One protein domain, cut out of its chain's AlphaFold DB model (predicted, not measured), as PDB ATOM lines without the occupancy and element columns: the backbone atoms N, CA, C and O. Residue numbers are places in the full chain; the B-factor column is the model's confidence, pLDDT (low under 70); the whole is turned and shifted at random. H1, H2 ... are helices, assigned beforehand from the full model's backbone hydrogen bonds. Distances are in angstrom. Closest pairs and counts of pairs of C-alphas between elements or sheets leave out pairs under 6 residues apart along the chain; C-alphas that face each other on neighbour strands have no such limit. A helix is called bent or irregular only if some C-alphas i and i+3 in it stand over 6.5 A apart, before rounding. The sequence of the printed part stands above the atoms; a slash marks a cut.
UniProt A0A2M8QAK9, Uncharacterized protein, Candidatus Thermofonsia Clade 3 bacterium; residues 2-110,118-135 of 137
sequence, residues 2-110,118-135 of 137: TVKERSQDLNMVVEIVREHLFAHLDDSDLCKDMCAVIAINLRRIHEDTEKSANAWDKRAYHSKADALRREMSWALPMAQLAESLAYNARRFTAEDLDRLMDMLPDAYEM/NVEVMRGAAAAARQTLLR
ATOM      1  N   THR A   2     282.265 219.586 200.593       89.12
ATOM      2  CA  THR A   2     283.386 218.761 200.118       89.12
ATOM      3  C   THR A   2     283.251 217.329 200.645       89.12
ATOM      4  O   THR A   2     282.587 217.095 201.652       89.12
ATOM      5  N   VAL A   3     283.919 216.357 200.015       86.00
ATOM      6  CA  VAL A   3     283.946 214.965 200.518       86.00
ATOM      7  C   VAL A   3     284.462 214.912 201.961       86.00
ATOM      8  O   VAL A   3     283.894 214.219 202.798       86.00
ATOM      9  N   LYS A   4     285.490 215.713 202.272       88.31
ATOM     10  CA  LYS A   4     286.066 215.810 203.616       88.31
ATOM     11  C   LYS A   4     285.048 216.300 204.647       88.31
ATOM     12  O   LYS A   4     284.948 215.706 205.712       88.31
ATOM     13  N   GLU A   5     284.310 217.364 204.334       89.94
ATOM     14  CA  GLU A   5     283.269 217.898 205.223       89.94
ATOM     15  C   GLU A   5     282.168 216.858 205.470       89.94
ATOM     16  O   GLU A   5     281.788 216.643 206.616       89.94
ATOM     17  N   ARG A   6     281.729 216.134 204.427       89.75
ATOM     18  CA  ARG A   6     280.729 215.065 204.570       89.75
ATOM     19  C   ARG A   6     281.209 213.968 205.510       89.75
ATOM     20  O   ARG A   6     280.483 213.590 206.422       89.75
ATOM     21  N   SER A   7     282.440 213.491 205.331       89.94
ATOM     22  CA  SER A   7     283.031 212.491 206.227       89.94
ATOM     23  C   SER A   7     283.164 213.006 207.663       89.94
ATOM     24  O   SER A   7     282.913 212.260 208.603       89.94
ATOM     25  N   GLN A   8     283.526 214.278 207.857       89.56
ATOM     26  CA  GLN A   8     283.590 214.884 209.191       89.56
ATOM     27  C   GLN A   8     282.216 214.963 209.859       89.56
ATOM     28  O   GLN A   8     282.120 214.760 211.069       89.56
ATOM     29  N   ASP A   9     281.165 215.247 209.094       92.19
ATOM     30  CA  ASP A   9     279.809 215.326 209.629       92.19
ATOM     31  C   ASP A   9     279.203 213.945 209.897       92.19
ATOM     32  O   ASP A   9     278.491 213.772 210.882       92.19
ATOM     33  N   LEU A  10     279.545 212.939 209.091       93.00
ATOM     34  CA  LEU A  10     279.180 211.546 209.347       93.00
ATOM     35  C   LEU A  10     279.848 211.009 210.614       93.00
ATOM     36  O   LEU A  10     279.169 210.482 211.489       93.00
ATOM     37  N   ASN A  11     281.157 211.223 210.761       92.38
ATOM     38  CA  ASN A  11     281.887 210.828 211.968       92.38
ATOM     39  C   ASN A  11     281.323 211.500 213.222       92.38
ATOM     40  O   ASN A  11     281.241 210.880 214.275       92.38
ATOM     41  N   MET A  12     280.907 212.759 213.095       93.50
ATOM     42  CA  MET A  12     280.252 213.495 214.166       93.50
ATOM     43  C   MET A  12     278.915 212.858 214.571       93.50
ATOM     44  O   MET A  12     278.644 212.730 215.758       93.50
ATOM     45  N   VAL A  13     278.082 212.447 213.608       95.69
ATOM     46  CA  VAL A  13     276.821 211.739 213.897       95.69
ATOM     47  C   VAL A  13     277.097 210.416 214.612       95.69
ATOM     48  O   VAL A  13     276.458 210.126 215.619       95.69
ATOM     49  N   VAL A  14     278.076 209.645 214.129       94.94
ATOM     50  CA  VAL A  14     278.471 208.358 214.724       94.94
ATOM     51  C   VAL A  14     278.941 208.537 216.165       94.94
ATOM     52  O   VAL A  14     278.513 207.790 217.037       94.94
ATOM     53  N   GLU A  15     279.775 209.544 216.426       95.25
ATOM     54  CA  GLU A  15     280.248 209.890 217.769       95.25
ATOM     55  C   GLU A  15     279.096 210.270 218.706       95.25
ATOM     56  O   GLU A  15     278.996 209.735 219.808       95.25
ATOM     57  N   ILE A  16     278.187 211.153 218.269       96.94
ATOM     58  CA  ILE A  16     277.035 211.551 219.092       96.94
ATOM     59  C   ILE A  16     276.199 210.327 219.472       96.94
ATOM     60  O   ILE A  16     275.821 210.190 220.631       96.94
ATOM     61  N   VAL A  17     275.919 209.437 218.521       96.19
ATOM     62  CA  VAL A  17     275.065 208.267 218.760       96.19
ATOM     63  C   VAL A  17     275.763 207.219 219.620       96.19
ATOM     64  O   VAL A  17     275.195 206.781 220.613       96.19
ATOM     65  N   ARG A  18     276.996 206.835 219.283       93.81
ATOM     66  CA  ARG A  18     277.683 205.719 219.951       93.81
ATOM     67  C   ARG A  18     278.299 206.075 221.301       93.81
ATOM     68  O   ARG A  18     278.542 205.170 222.091       93.81
ATOM     69  N   GLU A  19     278.595 207.347 221.555       93.94
ATOM     70  CA  GLU A  19     279.274 207.784 222.781       93.94
ATOM     71  C   GLU A  19     278.385 208.716 223.606       93.94
ATOM     72  O   GLU A  19     278.020 208.396 224.737       93.94
ATOM     73  N   HIS A  20     277.997 209.858 223.038       96.56
ATOM     74  CA  HIS A  20     277.416 210.936 223.841       96.56
ATOM     75  C   HIS A  20     275.967 210.680 224.254       96.56
ATOM     76  O   HIS A  20     275.628 210.938 225.406       96.56
ATOM     77  N   LEU A  21     275.126 210.140 223.368       96.81
ATOM     78  CA  LEU A  21     273.752 209.761 223.719       96.81
ATOM     79  C   LEU A  21     273.739 208.660 224.783       96.81
ATOM     80  O   LEU A  21     272.963 208.748 225.728       96.81
ATOM     81  N   PHE A  22     274.631 207.672 224.671       94.12
ATOM     82  CA  PHE A  22     274.776 206.616 225.673       94.12
ATOM     83  C   PHE A  22     275.202 207.173 227.040       94.12
ATOM     84  O   PHE A  22     274.635 206.803 228.066       94.12
ATOM     85  N   ALA A  23     276.172 208.092 227.056       95.69
ATOM     86  CA  ALA A  23     276.712 208.669 228.285       95.69
ATOM     87  C   ALA A  23     275.750 209.618 229.024       95.69
ATOM     88  O   ALA A  23     275.974 209.877 230.203       95.69
ATOM     89  N   HIS A  24     274.704 210.123 228.358       97.12
ATOM     90  CA  HIS A  24     273.779 211.127 228.909       97.12
ATOM     91  C   HIS A  24     272.311 210.675 228.857       97.12
ATOM     92  O   HIS A  24     271.407 211.509 228.783       97.12
ATOM     93  N   LEU A  25     272.047 209.360 228.880       96.00
ATOM     94  CA  LEU A  25     270.683 208.807 228.849       96.00
ATOM     95  C   LEU A  25     269.784 209.307 229.998       96.00
ATOM     96  O   LEU A  25     268.559 209.242 229.893       96.00
ATOM     97  N   ASP A  26     270.369 209.791 231.090       96.50
ATOM     98  CA  ASP A  26     269.673 210.398 232.224       96.50
ATOM     99  C   ASP A  26     269.199 211.842 231.951       96.50
ATOM    100  O   ASP A  26     268.186 212.268 232.518       96.50
ATOM    101  N   ASP A  27     269.841 212.567 231.028       97.81
ATOM    102  CA  ASP A  27     269.422 213.895 230.565       97.81
ATOM    103  C   ASP A  27     268.669 213.807 229.229       97.81
ATOM    104  O   ASP A  27     269.203 213.981 228.127       97.81
ATOM    105  N   SER A  28     267.360 213.575 229.338       97.50
ATOM    106  CA  SER A  28     266.477 213.509 228.173       97.50
ATOM    107  C   SER A  28     266.446 214.801 227.351       97.50
ATOM    108  O   SER A  28     266.142 214.715 226.161       97.50
ATOM    109  N   ASP A  29     266.658 215.976 227.944       97.62
ATOM    110  CA  ASP A  29     266.562 217.237 227.203       97.62
ATOM    111  C   ASP A  29     267.821 217.435 226.357       97.62
ATOM    112  O   ASP A  29     267.725 217.713 225.160       97.62
ATOM    113  N   LEU A  30     268.993 217.155 226.933       98.25
ATOM    114  CA  LEU A  30     270.252 217.152 226.195       98.25
ATOM    115  C   LEU A  30     270.262 216.087 225.087       98.25
ATOM    116  O   LEU A  30     270.701 216.365 223.970       98.25
ATOM    117  N   CYS A  31     269.714 214.893 225.340       98.44
ATOM    118  CA  CYS A  31     269.555 213.869 224.303       98.44
ATOM    119  C   CYS A  31     268.701 214.361 223.124       98.44
ATOM    120  O   CYS A  31     269.042 214.124 221.961       98.44
ATOM    121  N   LYS A  32     267.607 215.083 223.395       98.50
ATOM    122  CA  LYS A  32     266.760 215.677 222.346       98.50
ATOM    123  C   LYS A  32     267.481 216.770 221.569       98.50
ATOM    124  O   LYS A  32     267.336 216.844 220.348       98.50
ATOM    125  N   ASP A  33     268.282 217.581 222.248       98.50
ATOM    126  CA  ASP A  33     269.126 218.583 221.607       98.50
ATOM    127  C   ASP A  33     270.175 217.937 220.684       98.50
ATOM    128  O   ASP A  33     270.313 218.341 219.526       98.50
ATOM    129  N   MET A  34     270.834 216.867 221.136       98.50
ATOM    130  CA  MET A  34     271.739 216.062 220.307       98.50
ATOM    131  C   MET A  34     271.017 215.446 219.097       98.50
ATOM    132  O   MET A  34     271.528 215.499 217.976       98.50
ATOM    133  N   CYS A  35     269.793 214.940 219.279       98.44
ATOM    134  CA  CYS A  35     268.965 214.430 218.182       98.44
ATOM    135  C   CYS A  35     268.629 215.516 217.146       98.44
ATOM    136  O   CYS A  35     268.665 215.250 215.943       98.44
ATOM    137  N   ALA A  36     268.365 216.754 217.574       98.12
ATOM    138  CA  ALA A  36     268.148 217.867 216.650       98.12
ATOM    139  C   ALA A  36     269.403 218.157 215.811       98.12
ATOM    140  O   ALA A  36     269.310 218.358 214.596       98.12
ATOM    141  N   VAL A  37     270.587 218.125 216.435       97.56
ATOM    142  CA  VAL A  37     271.874 218.291 215.740       97.56
ATOM    143  C   VAL A  37     272.107 217.167 214.727       97.56
ATOM    144  O   VAL A  37     272.490 217.453 213.586       97.56
ATOM    145  N   ILE A  38     271.843 215.910 215.099       97.94
ATOM    146  CA  ILE A  38     271.920 214.757 214.187       97.94
ATOM    147  C   ILE A  38     270.993 214.971 212.986       97.94
ATOM    148  O   ILE A  38     271.445 214.898 211.841       97.94
ATOM    149  N   ALA A  39     269.722 215.298 213.234       97.94
ATOM    150  CA  ALA A  39     268.722 215.489 212.190       97.94
ATOM    151  C   ALA A  39     269.135 216.567 211.178       97.94
ATOM    152  O   ALA A  39     269.093 216.337 209.968       97.94
ATOM    153  N   ILE A  40     269.592 217.728 211.657       96.19
ATOM    154  CA  ILE A  40     270.048 218.830 210.797       96.19
ATOM    155  C   ILE A  40     271.222 218.390 209.916       96.19
ATOM    156  O   ILE A  40     271.234 218.661 208.712       96.19
ATOM    157  N   ASN A  41     272.211 217.708 210.496       95.81
ATOM    158  CA  ASN A  41     273.401 217.296 209.756       95.81
ATOM    159  C   ASN A  41     273.093 216.221 208.719       95.81
ATOM    160  O   ASN A  41     273.524 216.352 207.573       95.81
ATOM    161  N   LEU A  42     272.306 215.210 209.079       97.50
ATOM    162  CA  LEU A  42     271.928 214.144 208.156       97.50
ATOM    163  C   LEU A  42     271.037 214.646 207.012       97.50
ATOM    164  O   LEU A  42     271.237 214.227 205.873       97.50
ATOM    165  N   ARG A  43     270.132 215.610 207.255       96.81
ATOM    166  CA  ARG A  43     269.379 216.275 206.171       96.81
ATOM    167  C   ARG A  43     270.312 216.981 205.194       96.81
ATOM    168  O   ARG A  43     270.203 216.778 203.989       96.81
ATOM    169  N   ARG A  44     271.274 217.747 205.712       95.62
ATOM    170  CA  ARG A  44     272.275 218.436 204.887       95.62
ATOM    171  C   ARG A  44     273.134 217.455 204.079       95.62
ATOM    172  O   ARG A  44     273.422 217.720 202.915       95.62
ATOM    173  N   ILE A  45     273.533 216.329 204.677       95.81
ATOM    174  CA  ILE A  45     274.277 215.257 203.994       95.81
ATOM    175  C   ILE A  45     273.431 214.643 202.877       95.81
ATOM    176  O   ILE A  45     273.936 214.455 201.769       95.81
ATOM    177  N   HIS A  46     272.155 214.361 203.138       97.31
ATOM    178  CA  HIS A  46     271.244 213.813 202.139       97.31
ATOM    179  C   HIS A  46     271.049 214.777 200.957       97.31
ATOM    180  O   HIS A  46     271.239 214.383 199.809       97.31
ATOM    181  N   GLU A  47     270.771 216.057 201.218       96.38
ATOM    182  CA  GLU A  47     270.630 217.085 200.176       96.38
ATOM    183  C   GLU A  47     271.897 217.221 199.312       96.38
ATOM    184  O   GLU A  47     271.828 217.304 198.083       96.38
ATOM    185  N   ASP A  48     273.076 217.217 199.940       95.62
ATOM    186  CA  ASP A  48     274.357 217.292 199.235       95.62
ATOM    187  C   ASP A  48     274.658 216.022 198.418       95.62
ATOM    188  O   ASP A  48     275.200 216.097 197.307       95.62
ATOM    189  N   THR A  49     274.261 214.861 198.937       95.50
ATOM    190  CA  THR A  49     274.328 213.574 198.237       95.50
ATOM    191  C   THR A  49     273.448 213.594 196.993       95.50
ATOM    192  O   THR A  49     273.955 213.319 195.906       95.50
ATOM    193  N   GLU A  50     272.182 214.001 197.107       97.25
ATOM    194  CA  GLU A  50     271.272 214.093 195.960       97.25
ATOM    195  C   GLU A  50     271.768 215.097 194.922       97.25
ATOM    196  O   GLU A  50     271.760 214.822 193.721       97.25
ATOM    197  N   LYS A  51     272.297 216.247 195.355       96.12
ATOM    198  CA  LYS A  51     272.926 217.212 194.444       96.12
ATOM    199  C   LYS A  51     274.091 216.589 193.666       96.12
ATOM    200  O   LYS A  51     274.227 216.835 192.465       96.12
ATOM    201  N   SER A  52     274.919 215.791 194.339       94.88
ATOM    202  CA  SER A  52     276.067 215.105 193.737       94.88
ATOM    203  C   SER A  52     275.624 214.008 192.762       94.88
ATOM    204  O   SER A  52     276.105 213.969 191.629       94.88
ATOM    205  N   ALA A  53     274.667 213.170 193.167       96.50
ATOM    206  CA  ALA A  53     274.106 212.107 192.339       96.50
ATOM    207  C   ALA A  53     273.446 212.680 191.074       96.50
ATOM    208  O   ALA A  53     273.769 212.264 189.964       96.50
ATOM    209  N   ASN A  54     272.647 213.741 191.213       97.12
ATOM    210  CA  ASN A  54     272.017 214.429 190.084       97.12
ATOM    211  C   ASN A  54     273.042 215.043 189.113       97.12
ATOM    212  O   ASN A  54     272.813 215.091 187.904       97.12
ATOM    213  N   ALA A  55     274.183 215.529 189.612       96.12
ATOM    214  CA  ALA A  55     275.260 216.025 188.757       96.12
ATOM    215  C   ALA A  55     275.939 214.898 187.958       96.12
ATOM    216  O   ALA A  55     276.358 215.124 186.822       96.12
ATOM    217  N   TRP A  56     276.044 213.697 188.533       95.81
ATOM    218  CA  TRP A  56     276.522 212.499 187.843       95.81
ATOM    219  C   TRP A  56     275.513 211.981 186.817       95.81
ATOM    220  O   TRP A  56     275.915 211.691 185.691       95.81
ATOM    221  N   ASP A  57     274.220 211.978 187.139       94.88
ATOM    222  CA  ASP A  57     273.154 211.600 186.202       94.88
ATOM    223  C   ASP A  57     273.142 212.487 184.953       94.88
ATOM    224  O   ASP A  57     273.107 211.985 183.832       94.88
ATOM    225  N   LYS A  58     273.289 213.809 185.118       96.75
ATOM    226  CA  LYS A  58     273.401 214.758 183.991       96.75
ATOM    227  C   LYS A  58     274.604 214.495 183.077       96.75
ATOM    228  O   LYS A  58     274.632 214.992 181.957       96.75
ATOM    229  N   ARG A  59     275.606 213.754 183.556       96.62
ATOM    230  CA  ARG A  59     276.811 213.360 182.808       96.62
ATOM    231  C   ARG A  59     276.760 211.898 182.346       96.62
ATOM    232  O   ARG A  59     277.801 211.356 181.991       96.62
ATOM    233  N   ALA A  60     275.584 211.266 182.385       96.44
ATOM    234  CA  ALA A  60     275.366 209.853 182.073       96.44
ATOM    235  C   ALA A  60     276.153 208.863 182.964       96.44
ATOM    236  O   ALA A  60     276.359 207.708 182.599       96.44
ATOM    237  N   TYR A  61     276.570 209.280 184.166       96.38
ATOM    238  CA  TYR A  61     277.228 208.416 185.157       96.38
ATOM    239  C   TYR A  61     276.218 207.767 186.120       96.38
ATOM    240  O   TYR A  61     276.407 207.795 187.338       96.38
ATOM    241  N   HIS A  62     275.160 207.164 185.576       95.75
ATOM    242  CA  HIS A  62     274.030 206.625 186.345       95.75
ATOM    243  C   HIS A  62     274.456 205.600 187.402       95.75
ATOM    244  O   HIS A  62     274.108 205.729 188.571       95.75
ATOM    245  N   SER A  63     275.333 204.652 187.051       97.50
ATOM    246  CA  SER A  63     275.804 203.635 188.002       97.50
ATOM    247  C   SER A  63     276.517 204.235 189.219       97.50
ATOM    248  O   SER A  63     276.416 203.690 190.318       97.50
ATOM    249  N   LYS A  64     277.234 205.357 189.041       96.31
ATOM    250  CA  LYS A  64     277.879 206.068 190.155       96.31
ATOM    251  C   LYS A  64     276.845 206.813 190.994       96.31
ATOM    252  O   LYS A  64     276.934 206.774 192.218       96.31
ATOM    253  N   ALA A  65     275.874 207.468 190.354       97.00
ATOM    254  CA  ALA A  65     274.788 208.161 191.045       97.00
ATOM    255  C   ALA A  65     274.010 207.190 191.941       97.00
ATOM    256  O   ALA A  65     273.850 207.444 193.134       97.00
ATOM    257  N   ASP A  66     273.643 206.029 191.405       97.88
ATOM    258  CA  ASP A  66     272.909 205.009 192.148       97.88
ATOM    259  C   ASP A  66     273.740 204.374 193.263       97.88
ATOM    260  O   ASP A  66     273.211 204.094 194.337       97.88
ATOM    261  N   ALA A  67     275.042 204.155 193.045       96.50
ATOM    262  CA  ALA A  67     275.929 203.669 194.099       96.50
ATOM    263  C   ALA A  67     275.980 204.647 195.280       96.50
ATOM    264  O   ALA A  67     275.813 204.222 196.421       96.50
ATOM    265  N   LEU A  68     276.116 205.946 195.001       95.12
ATOM    266  CA  LEU A  68     276.130 206.983 196.029       95.12
ATOM    267  C   LEU A  68     274.786 207.086 196.771       95.12
ATOM    268  O   LEU A  68     274.772 207.191 197.996       95.12
ATOM    269  N   ARG A  69     273.655 207.021 196.056       96.50
ATOM    270  CA  ARG A  69     272.322 207.016 196.686       96.50
ATOM    271  C   ARG A  69     272.126 205.802 197.590       96.50
ATOM    272  O   ARG A  69     271.607 205.948 198.691       96.50
ATOM    273  N   ARG A  70     272.563 204.614 197.157       95.88
ATOM    274  CA  ARG A  70     272.504 203.395 197.980       95.88
ATOM    275  C   ARG A  70     273.359 203.519 199.236       95.88
ATOM    276  O   ARG A  70     272.854 203.242 200.320       95.88
ATOM    277  N   GLU A  71     274.602 203.978 199.100       94.25
ATOM    278  CA  GLU A  71     275.524 204.199 200.226       94.25
ATOM    279  C   GLU A  71     274.919 205.134 201.288       94.25
ATOM    280  O   GLU A  71     275.042 204.887 202.484       94.25
ATOM    281  N   MET A  72     274.205 206.177 200.856       95.69
ATOM    282  CA  MET A  72     273.629 207.203 201.736       95.69
ATOM    283  C   MET A  72     272.135 207.009 202.033       95.69
ATOM    284  O   MET A  72     271.498 207.897 202.604       95.69
ATOM    285  N   SER A  73     271.556 205.864 201.662       95.56
ATOM    286  CA  SER A  73     270.108 205.608 201.761       95.56
ATOM    287  C   SER A  73     269.558 205.681 203.193       95.56
ATOM    288  O   SER A  73     268.380 205.972 203.386       95.56
ATOM    289  N   TRP A  74     270.417 205.491 204.195       96.06
ATOM    290  CA  TRP A  74     270.094 205.563 205.620       96.06
ATOM    291  C   TRP A  74     269.998 206.999 206.166       96.06
ATOM    292  O   TRP A  74     269.307 207.231 207.160       96.06
ATOM    293  N   ALA A  75     270.649 207.977 205.522       96.81
ATOM    294  CA  ALA A  75     270.812 209.318 206.084       96.81
ATOM    295  C   ALA A  75     269.470 210.048 206.262       96.81
ATOM    296  O   ALA A  75     269.213 210.616 207.322       96.81
ATOM    297  N   LEU A  76     268.591 210.016 205.253       97.88
ATOM    298  CA  LEU A  76     267.282 210.671 205.343       97.88
ATOM    299  C   LEU A  76     266.347 209.986 206.360       97.88
ATOM    300  O   LEU A  76     265.809 210.700 207.208       97.88
ATOM    301  N   PRO A  77     266.161 208.651 206.336       98.19
ATOM    302  CA  PRO A  77     265.382 207.955 207.358       98.19
ATOM    303  C   PRO A  77     265.874 208.235 208.784       98.19
ATOM    304  O   PRO A  77     265.073 208.556 209.661       98.19
ATOM    305  N   MET A  78     267.189 208.188 209.021       98.25
ATOM    306  CA  MET A  78     267.741 208.443 210.354       98.25
ATOM    307  C   MET A  78     267.566 209.907 210.768       98.25
ATOM    308  O   MET A  78     267.264 210.186 211.927       98.25
ATOM    309  N   ALA A  79     267.664 210.850 209.826       98.31
ATOM    310  CA  ALA A  79     267.348 212.247 210.098       98.31
ATOM    311  C   ALA A  79     265.895 212.442 210.550       98.31
ATOM    312  O   ALA A  79     265.634 213.224 211.462       98.31
ATOM    313  N   GLN A  80     264.948 211.745 209.914       98.06
ATOM    314  CA  GLN A  80     263.528 211.804 210.264       98.06
ATOM    315  C   GLN A  80     263.267 211.202 211.647       98.06
ATOM    316  O   GLN A  80     262.530 211.796 212.435       98.06
ATOM    317  N   LEU A  81     263.901 210.067 211.968       98.19
ATOM    318  CA  LEU A  81     263.831 209.478 213.303       98.19
ATOM    319  C   LEU A  81     264.380 210.452 214.350       98.19
ATOM    320  O   LEU A  81     263.657 210.806 215.280       98.19
ATOM    321  N   ALA A  82     265.606 210.945 214.168       98.31
ATOM    322  CA  ALA A  82     266.242 211.879 215.091       98.31
ATOM    323  C   ALA A  82     265.410 213.159 215.280       98.31
ATOM    324  O   ALA A  82     265.222 213.620 216.403       98.31
ATOM    325  N   GLU A  83     264.822 213.702 214.212       97.69
ATOM    326  CA  GLU A  83     263.924 214.854 214.310       97.69
ATOM    327  C   GLU A  83     262.663 214.536 215.123       97.69
ATOM    328  O   GLU A  83     262.252 215.324 215.979       97.69
ATOM    329  N   SER A  84     262.060 213.368 214.885       97.38
ATOM    330  CA  SER A  84     260.880 212.934 215.631       97.38
ATOM    331  C   SER A  84     261.177 212.792 217.123       97.38
ATOM    332  O   SER A  84     260.341 213.177 217.937       97.38
ATOM    333  N   LEU A  85     262.369 212.304 217.482       97.81
ATOM    334  CA  LEU A  85     262.831 212.156 218.861       97.81
ATOM    335  C   LEU A  85     263.101 213.521 219.501       97.81
ATOM    336  O   LEU A  85     262.640 213.771 220.614       97.81
ATOM    337  N   ALA A  86     263.754 214.427 218.770       97.44
ATOM    338  CA  ALA A  86     264.073 215.775 219.232       97.44
ATOM    339  C   ALA A  86     262.828 216.592 219.613       97.44
ATOM    340  O   ALA A  86     262.842 217.338 220.592       97.44
ATOM    341  N   TYR A  87     261.739 216.458 218.852       95.38
ATOM    342  CA  TYR A  87     260.514 217.237 219.068       95.38
ATOM    343  C   TYR A  87     259.401 216.470 219.774       95.38
ATOM    344  O   TYR A  87     258.316 217.024 219.981       95.38
ATOM    345  N   ASN A  88     259.647 215.216 220.159       93.31
ATOM    346  CA  ASN A  88     258.656 214.440 220.881       93.31
ATOM    347  C   ASN A  88     258.400 215.035 222.271       93.31
ATOM    348  O   ASN A  88     259.324 215.470 222.961       93.31
ATOM    349  N   ALA A  89     257.146 215.003 222.719       92.12
ATOM    350  CA  ALA A  89     256.794 215.388 224.082       92.12
ATOM    351  C   ALA A  89     257.300 214.364 225.115       92.12
ATOM    352  O   ALA A  89     257.688 214.750 226.216       92.12
ATOM    353  N   ARG A  90     257.345 213.067 224.766       95.88
ATOM    354  CA  ARG A  90     257.845 212.019 225.674       95.88
ATOM    355  C   ARG A  90     259.351 212.148 225.920       95.88
ATOM    356  O   ARG A  90     260.054 212.777 225.133       95.88
ATOM    357  N   ARG A  91     259.852 211.532 226.990       96.31
ATOM    358  CA  ARG A  91     261.296 211.442 227.267       96.31
ATOM    359  C   ARG A  91     262.012 210.564 226.235       96.31
ATOM    360  O   ARG A  91     261.405 209.630 225.704       96.31
ATOM    361  N   PHE A  92     263.277 210.884 225.983       97.69
ATOM    362  CA  PHE A  92     264.211 210.023 225.261       97.69
ATOM    363  C   PHE A  92     264.544 208.803 226.133       97.69
ATOM    364  O   PHE A  92     264.680 208.948 227.350       97.69
ATOM    365  N   THR A  93     264.620 207.613 225.542       97.88
ATOM    366  CA  THR A  93     264.851 206.348 226.260       97.88
ATOM    367  C   THR A  93     265.999 205.546 225.647       97.88
ATOM    368  O   THR A  93     266.439 205.820 224.535       97.88
ATOM    369  N   ALA A  94     266.463 204.508 226.351       97.50
ATOM    370  CA  ALA A  94     267.450 203.570 225.807       97.50
ATOM    371  C   ALA A  94     266.964 202.891 224.510       97.50
ATOM    372  O   ALA A  94     267.740 202.736 223.580       97.50
ATOM    373  N   GLU A  95     265.665 202.594 224.397       97.81
ATOM    374  CA  GLU A  95     265.082 202.032 223.169       97.81
ATOM    375  C   GLU A  95     265.213 202.991 221.972       97.81
ATOM    376  O   GLU A  95     265.378 202.559 220.832       97.81
ATOM    377  N   ASP A  96     265.162 204.305 222.204       98.12
ATOM    378  CA  ASP A  96     265.394 205.286 221.141       98.12
ATOM    379  C   ASP A  96     266.842 205.286 220.669       98.12
ATOM    380  O   ASP A  96     267.099 205.425 219.472       98.12
ATOM    381  N   LEU A  97     267.776 205.132 221.609       97.88
ATOM    382  CA  LEU A  97     269.187 204.979 221.298       97.88
ATOM    383  C   LEU A  97     269.426 203.697 220.496       97.88
ATOM    384  O   LEU A  97     270.082 203.772 219.462       97.88
ATOM    385  N   ASP A  98     268.846 202.568 220.903       97.81
ATOM    386  CA  ASP A  98     268.966 201.299 220.175       97.81
ATOM    387  C   ASP A  98     268.463 201.445 218.731       97.81
ATOM    388  O   ASP A  98     269.160 201.095 217.782       97.81
ATOM    389  N   ARG A  99     267.312 202.101 218.533       97.88
ATOM    390  CA  ARG A  99     266.790 202.388 217.186       97.88
ATOM    391  C   ARG A  99     267.728 203.270 216.359       97.88
ATOM    392  O   ARG A  99     267.821 203.079 215.153       97.88
ATOM    393  N   LEU A 100     268.392 204.256 216.965       97.56
ATOM    394  CA  LEU A 100     269.387 205.081 216.267       97.56
ATOM    395  C   LEU A 100     270.653 204.278 215.937       97.56
ATOM    396  O   LEU A 100     271.220 204.464 214.860       97.56
ATOM    397  N   MET A 101     271.080 203.393 216.838       96.06
ATOM    398  CA  MET A 101     272.224 202.499 216.651       96.06
ATOM    399  C   MET A 101     271.986 201.519 215.499       96.06
ATOM    400  O   MET A 101     272.859 201.392 214.644       96.06
ATOM    401  N   ASP A 102     270.796 200.923 215.414       95.94
ATOM    402  CA  ASP A 102     270.407 199.984 214.350       95.94
ATOM    403  C   ASP A 102     270.407 200.617 212.948       95.94
ATOM    404  O   ASP A 102     270.520 199.924 211.936       95.94
ATOM    405  N   MET A 103     270.270 201.944 212.861       95.50
ATOM    406  CA  MET A 103     270.307 202.671 211.588       95.50
ATOM    407  C   MET A 103     271.719 203.040 211.133       95.50
ATOM    408  O   MET A 103     271.896 203.394 209.964       95.50
ATOM    409  N   LEU A 104     272.712 203.008 212.027       92.19
ATOM    410  CA  LEU A 104     274.090 203.321 211.668       92.19
ATOM    411  C   LEU A 104     274.694 202.169 210.861       92.19
ATOM    412  O   LEU A 104     274.752 201.047 211.358       92.19
ATOM    413  N   PRO A 105     275.236 202.422 209.659       91.06
ATOM    414  CA  PRO A 105     275.921 201.371 208.922       91.06
ATOM    415  C   PRO A 105     277.191 200.915 209.648       91.06
ATOM    416  O   PRO A 105     278.002 201.747 210.068       91.06
ATOM    417  N   ASP A 106     277.418 199.602 209.698       86.31
ATOM    418  CA  ASP A 106     278.607 198.987 210.316       86.31
ATOM    419  C   ASP A 106     279.929 199.525 209.753       86.31
ATOM    420  O   ASP A 106     280.938 199.580 210.452       86.31
ATOM    421  N   ALA A 107     279.913 199.973 208.495       84.94
ATOM    422  CA  ALA A 107     281.066 200.551 207.812       84.94
ATOM    423  C   ALA A 107     281.582 201.855 208.451       84.94
ATOM    424  O   ALA A 107     282.719 202.251 208.190       84.94
ATOM    425  N   TYR A 108     280.769 202.544 209.260       84.31
ATOM    426  CA  TYR A 108     281.205 203.743 209.965       84.31
ATOM    427  C   TYR A 108     281.757 203.378 211.341       84.31
ATOM    428  O   TYR A 108     281.016 203.088 212.280       84.31
ATOM    429  N   GLU A 109     283.080 203.403 211.467       80.75
ATOM    430  CA  GLU A 109     283.777 203.207 212.738       80.75
ATOM    431  C   GLU A 109     283.694 204.448 213.638       80.75
ATOM    432  O   GLU A 109     283.474 205.571 213.178       80.75
ATOM    433  N   MET A 110     283.921 204.250 214.940       83.38
ATOM    434  CA  MET A 110     284.092 205.364 215.871       83.38
ATOM    435  C   MET A 110     285.275 206.242 215.420       83.38
ATOM    436  O   MET A 110     286.364 205.715 215.159       83.38
ATOM    437  N   ASN A 118     282.730 218.534 224.916       90.12
ATOM    438  CA  ASN A 118     281.606 218.939 225.741       90.12
ATOM    439  C   ASN A 118     280.359 219.059 224.860       90.12
ATOM    440  O   ASN A 118     280.317 219.927 223.985       90.12
ATOM    441  N   VAL A 119     279.370 218.196 225.087       94.62
ATOM    442  CA  VAL A 119     278.100 218.193 224.348       94.62
ATOM    443  C   VAL A 119     277.067 219.171 224.901       94.62
ATOM    444  O   VAL A 119     276.120 219.496 224.195       94.62
ATOM    445  N   GLU A 120     277.300 219.765 226.076       95.69
ATOM    446  CA  GLU A 120     276.436 220.817 226.641       95.69
ATOM    447  C   GLU A 120     276.312 222.043 225.733       95.69
ATOM    448  O   GLU A 120     275.329 222.776 225.789       95.69
ATOM    449  N   VAL A 121     277.279 222.257 224.834       94.12
ATOM    450  CA  VAL A 121     277.202 223.317 223.814       94.12
ATOM    451  C   VAL A 121     276.014 223.145 222.862       94.12
ATOM    452  O   VAL A 121     275.653 224.091 222.168       94.12
ATOM    453  N   MET A 122     275.431 221.945 222.797       95.69
ATOM    454  CA  MET A 122     274.251 221.648 221.988       95.69
ATOM    455  C   MET A 122     272.949 222.000 222.703       95.69
ATOM    456  O   MET A 122     271.904 221.986 222.059       95.69
ATOM    457  N   ARG A 123     272.978 222.329 223.999       97.12
ATOM    458  CA  ARG A 123     271.762 222.606 224.760       97.12
ATOM    459  C   ARG A 123     270.954 223.742 224.121       97.12
ATOM    460  O   ARG A 123     271.487 224.791 223.760       97.12
ATOM    461  N   GLY A 124     269.652 223.522 223.959       95.50
ATOM    462  CA  GLY A 124     268.732 224.409 223.250       95.50
ATOM    463  C   GLY A 124     268.724 224.255 221.722       95.50
ATOM    464  O   GLY A 124     267.956 224.964 221.060       95.50
ATOM    465  N   ALA A 125     269.516 223.347 221.138       95.25
ATOM    466  CA  ALA A 125     269.528 223.099 219.696       95.25
ATOM    467  C   ALA A 125     268.147 222.704 219.158       95.25
ATOM    468  O   ALA A 125     267.743 223.215 218.111       95.25
ATOM    469  N   ALA A 126     267.384 221.869 219.870       94.81
ATOM    470  CA  ALA A 126     266.036 221.487 219.455       94.81
ATOM    471  C   ALA A 126     265.093 222.701 219.437       94.81
ATOM    472  O   ALA A 126     264.362 222.926 218.468       94.81
ATOM    473  N   ALA A 127     265.148 223.549 220.466       93.19
ATOM    474  CA  ALA A 127     264.338 224.763 220.519       93.19
ATOM    475  C   ALA A 127     264.687 225.736 219.376       93.19
ATOM    476  O   ALA A 127     263.788 226.245 218.698       93.19
ATOM    477  N   ALA A 128     265.978 225.961 219.116       92.56
ATOM    478  CA  ALA A 128     266.453 226.836 218.044       92.56
ATOM    479  C   ALA A 128     266.094 226.303 216.643       92.56
ATOM    480  O   ALA A 128     265.644 227.058 215.767       92.56
ATOM    481  N   ALA A 129     266.238 224.994 216.432       90.19
ATOM    482  CA  ALA A 129     265.886 224.327 215.185       90.19
ATOM    483  C   ALA A 129     264.384 224.447 214.891       90.19
ATOM    484  O   ALA A 129     263.992 224.840 213.787       90.19
ATOM    485  N   ARG A 130     263.537 224.232 215.906       87.69
ATOM    486  CA  ARG A 130     262.082 224.384 215.794       87.69
ATOM    487  C   ARG A 130     261.669 225.811 215.436       87.69
ATOM    488  O   ARG A 130     260.820 225.994 214.568       87.69
ATOM    489  N   GLN A 131     262.283 226.825 216.048       85.88
ATOM    490  CA  GLN A 131     262.017 228.227 215.697       85.88
ATOM    491  C   GLN A 131     262.383 228.531 214.241       85.88
ATOM    492  O   GLN A 131     261.645 229.225 213.543       85.88
ATOM    493  N   THR A 132     263.498 227.980 213.760       82.06
ATOM    494  CA  THR A 132     263.934 228.155 212.369       82.06
ATOM    495  C   THR A 132     262.965 227.496 211.386       82.06
ATOM    496  O   THR A 132     262.648 228.091 210.358       82.06
ATOM    497  N   LEU A 133     262.453 226.300 211.703       74.94
ATOM    498  CA  LEU A 133     261.434 225.617 210.897       74.94
ATOM    499  C   LEU A 133     260.127 226.414 210.823       74.94
ATOM    500  O   LEU A 133     259.559 226.548 209.743       74.94
ATOM    501  N   LEU A 134     259.671 226.970 211.949       73.00
ATOM    502  CA  LEU A 134     258.451 227.781 212.004       73.00
ATOM    503  C   LEU A 134     258.575 229.089 211.214       73.00
ATOM    504  O   LEU A 134     257.593 229.527 210.635       73.00
ATOM    505  N   ARG A 135     259.769 229.692 211.150       71.19
ATOM    506  CA  ARG A 135     260.025 230.915 210.365       71.19
ATOM    507  C   ARG A 135     260.093 230.691 208.852       71.19
ATOM    508  O   ARG A 135     260.013 231.657 208.105       71.19
TER     509      ARG A 135
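This is residues 2 to 110 and 118 to 135 of the 137 residues of an uncharacterized protein of Candidatus Thermofonsia Clade 3 bacterium (UniProt A0A2M8QAK9). Four helices, H1, H2, H4 and H5, form an up-and-down bundle, each running against the one before it. H2, the longest, runs on beyond H4 and H5, where H3 folds back beside it as a two-helix arm; near the other end of H2, the short H6 and the slanting H7 pack on H2. The printed part has 127 residues with seven named helices, H1 to H7 in chain order, and no named strand; its class is all helix. It is compact, with a radius of gyration of the C-alphas of 15.4 A, and spans 50 by 36 by 24 A.

Start with H1, residues 3 to 23, which touches residues 31 to 45 of H2, residues 28 to 57; look at the C-alphas of Val 13 and Ile 38, the closest at 5.8 A. The two form a hairpin, at a shallow tilt of 24 degrees. H2 is the hub, touching five helices. Its residues 49 to 57 touch H3, residues 62 to 71, in a second hairpin, closest at C-alphas 53 and 65, 4.2 A. H4, residues 75 to 87, touches H2 at C-alphas 39 and 79, 4.1 A apart, opposite ways at a shallow tilt of 26 degrees. H5, residues 94 to 103, makes a hairpin with H4, closest at C-alphas 78 and 103, 6.4 A. H5 also touches residues 17 to 22 of H1, closest at C-alphas 17 and 101, 6.8 A, but H2 and H5 are apart. H6, residues 119 to 122, touches residues 30 to 37 of H2, closest at C-alphas 33 and 122, 6.0 A. H7, residues 125 to 135, touches residues 32 to 37 of H2 at a steep tilt of 56 degrees, closest at C-alphas 33 and 126, 4.8 A. Every O i to N i+4 pair is within hydrogen-bond range in H2, H3, H4 and H7, against 15 of 17 in H1 and 5 of 6 in H5; H6 is too short for such a pair.

Find C-alpha 3 at (283.946, 214.965, 200.518); from there H1 runs 29.4 A to C-alpha 23, with a kink of 33 degrees near residue 17. H1 is irregular, but only just: C-alphas 18 and 21 are 6.8 A apart. H2 begins at C-alpha 28, (266.477, 213.509, 228.173), and runs 42.5 A. H3 measures 14.2 A, H4 18.4 A, H5 14.5 A and H6 5.7 A; H7 runs 15.4 A to C-alpha 135 at (260.025, 230.915, 210.365).

The two C-alphas farthest apart are those of Asp 26 and Ala 60, 50.5 A. Residues 111 to 117 are not printed, and C-alphas 110 and 118 are 17.0 A apart across that cut. Of the links printed whole, H4 to H5 is short and the others are tight. The mean pLDDT of the printed part is 94.5, and no printed residue is under 70.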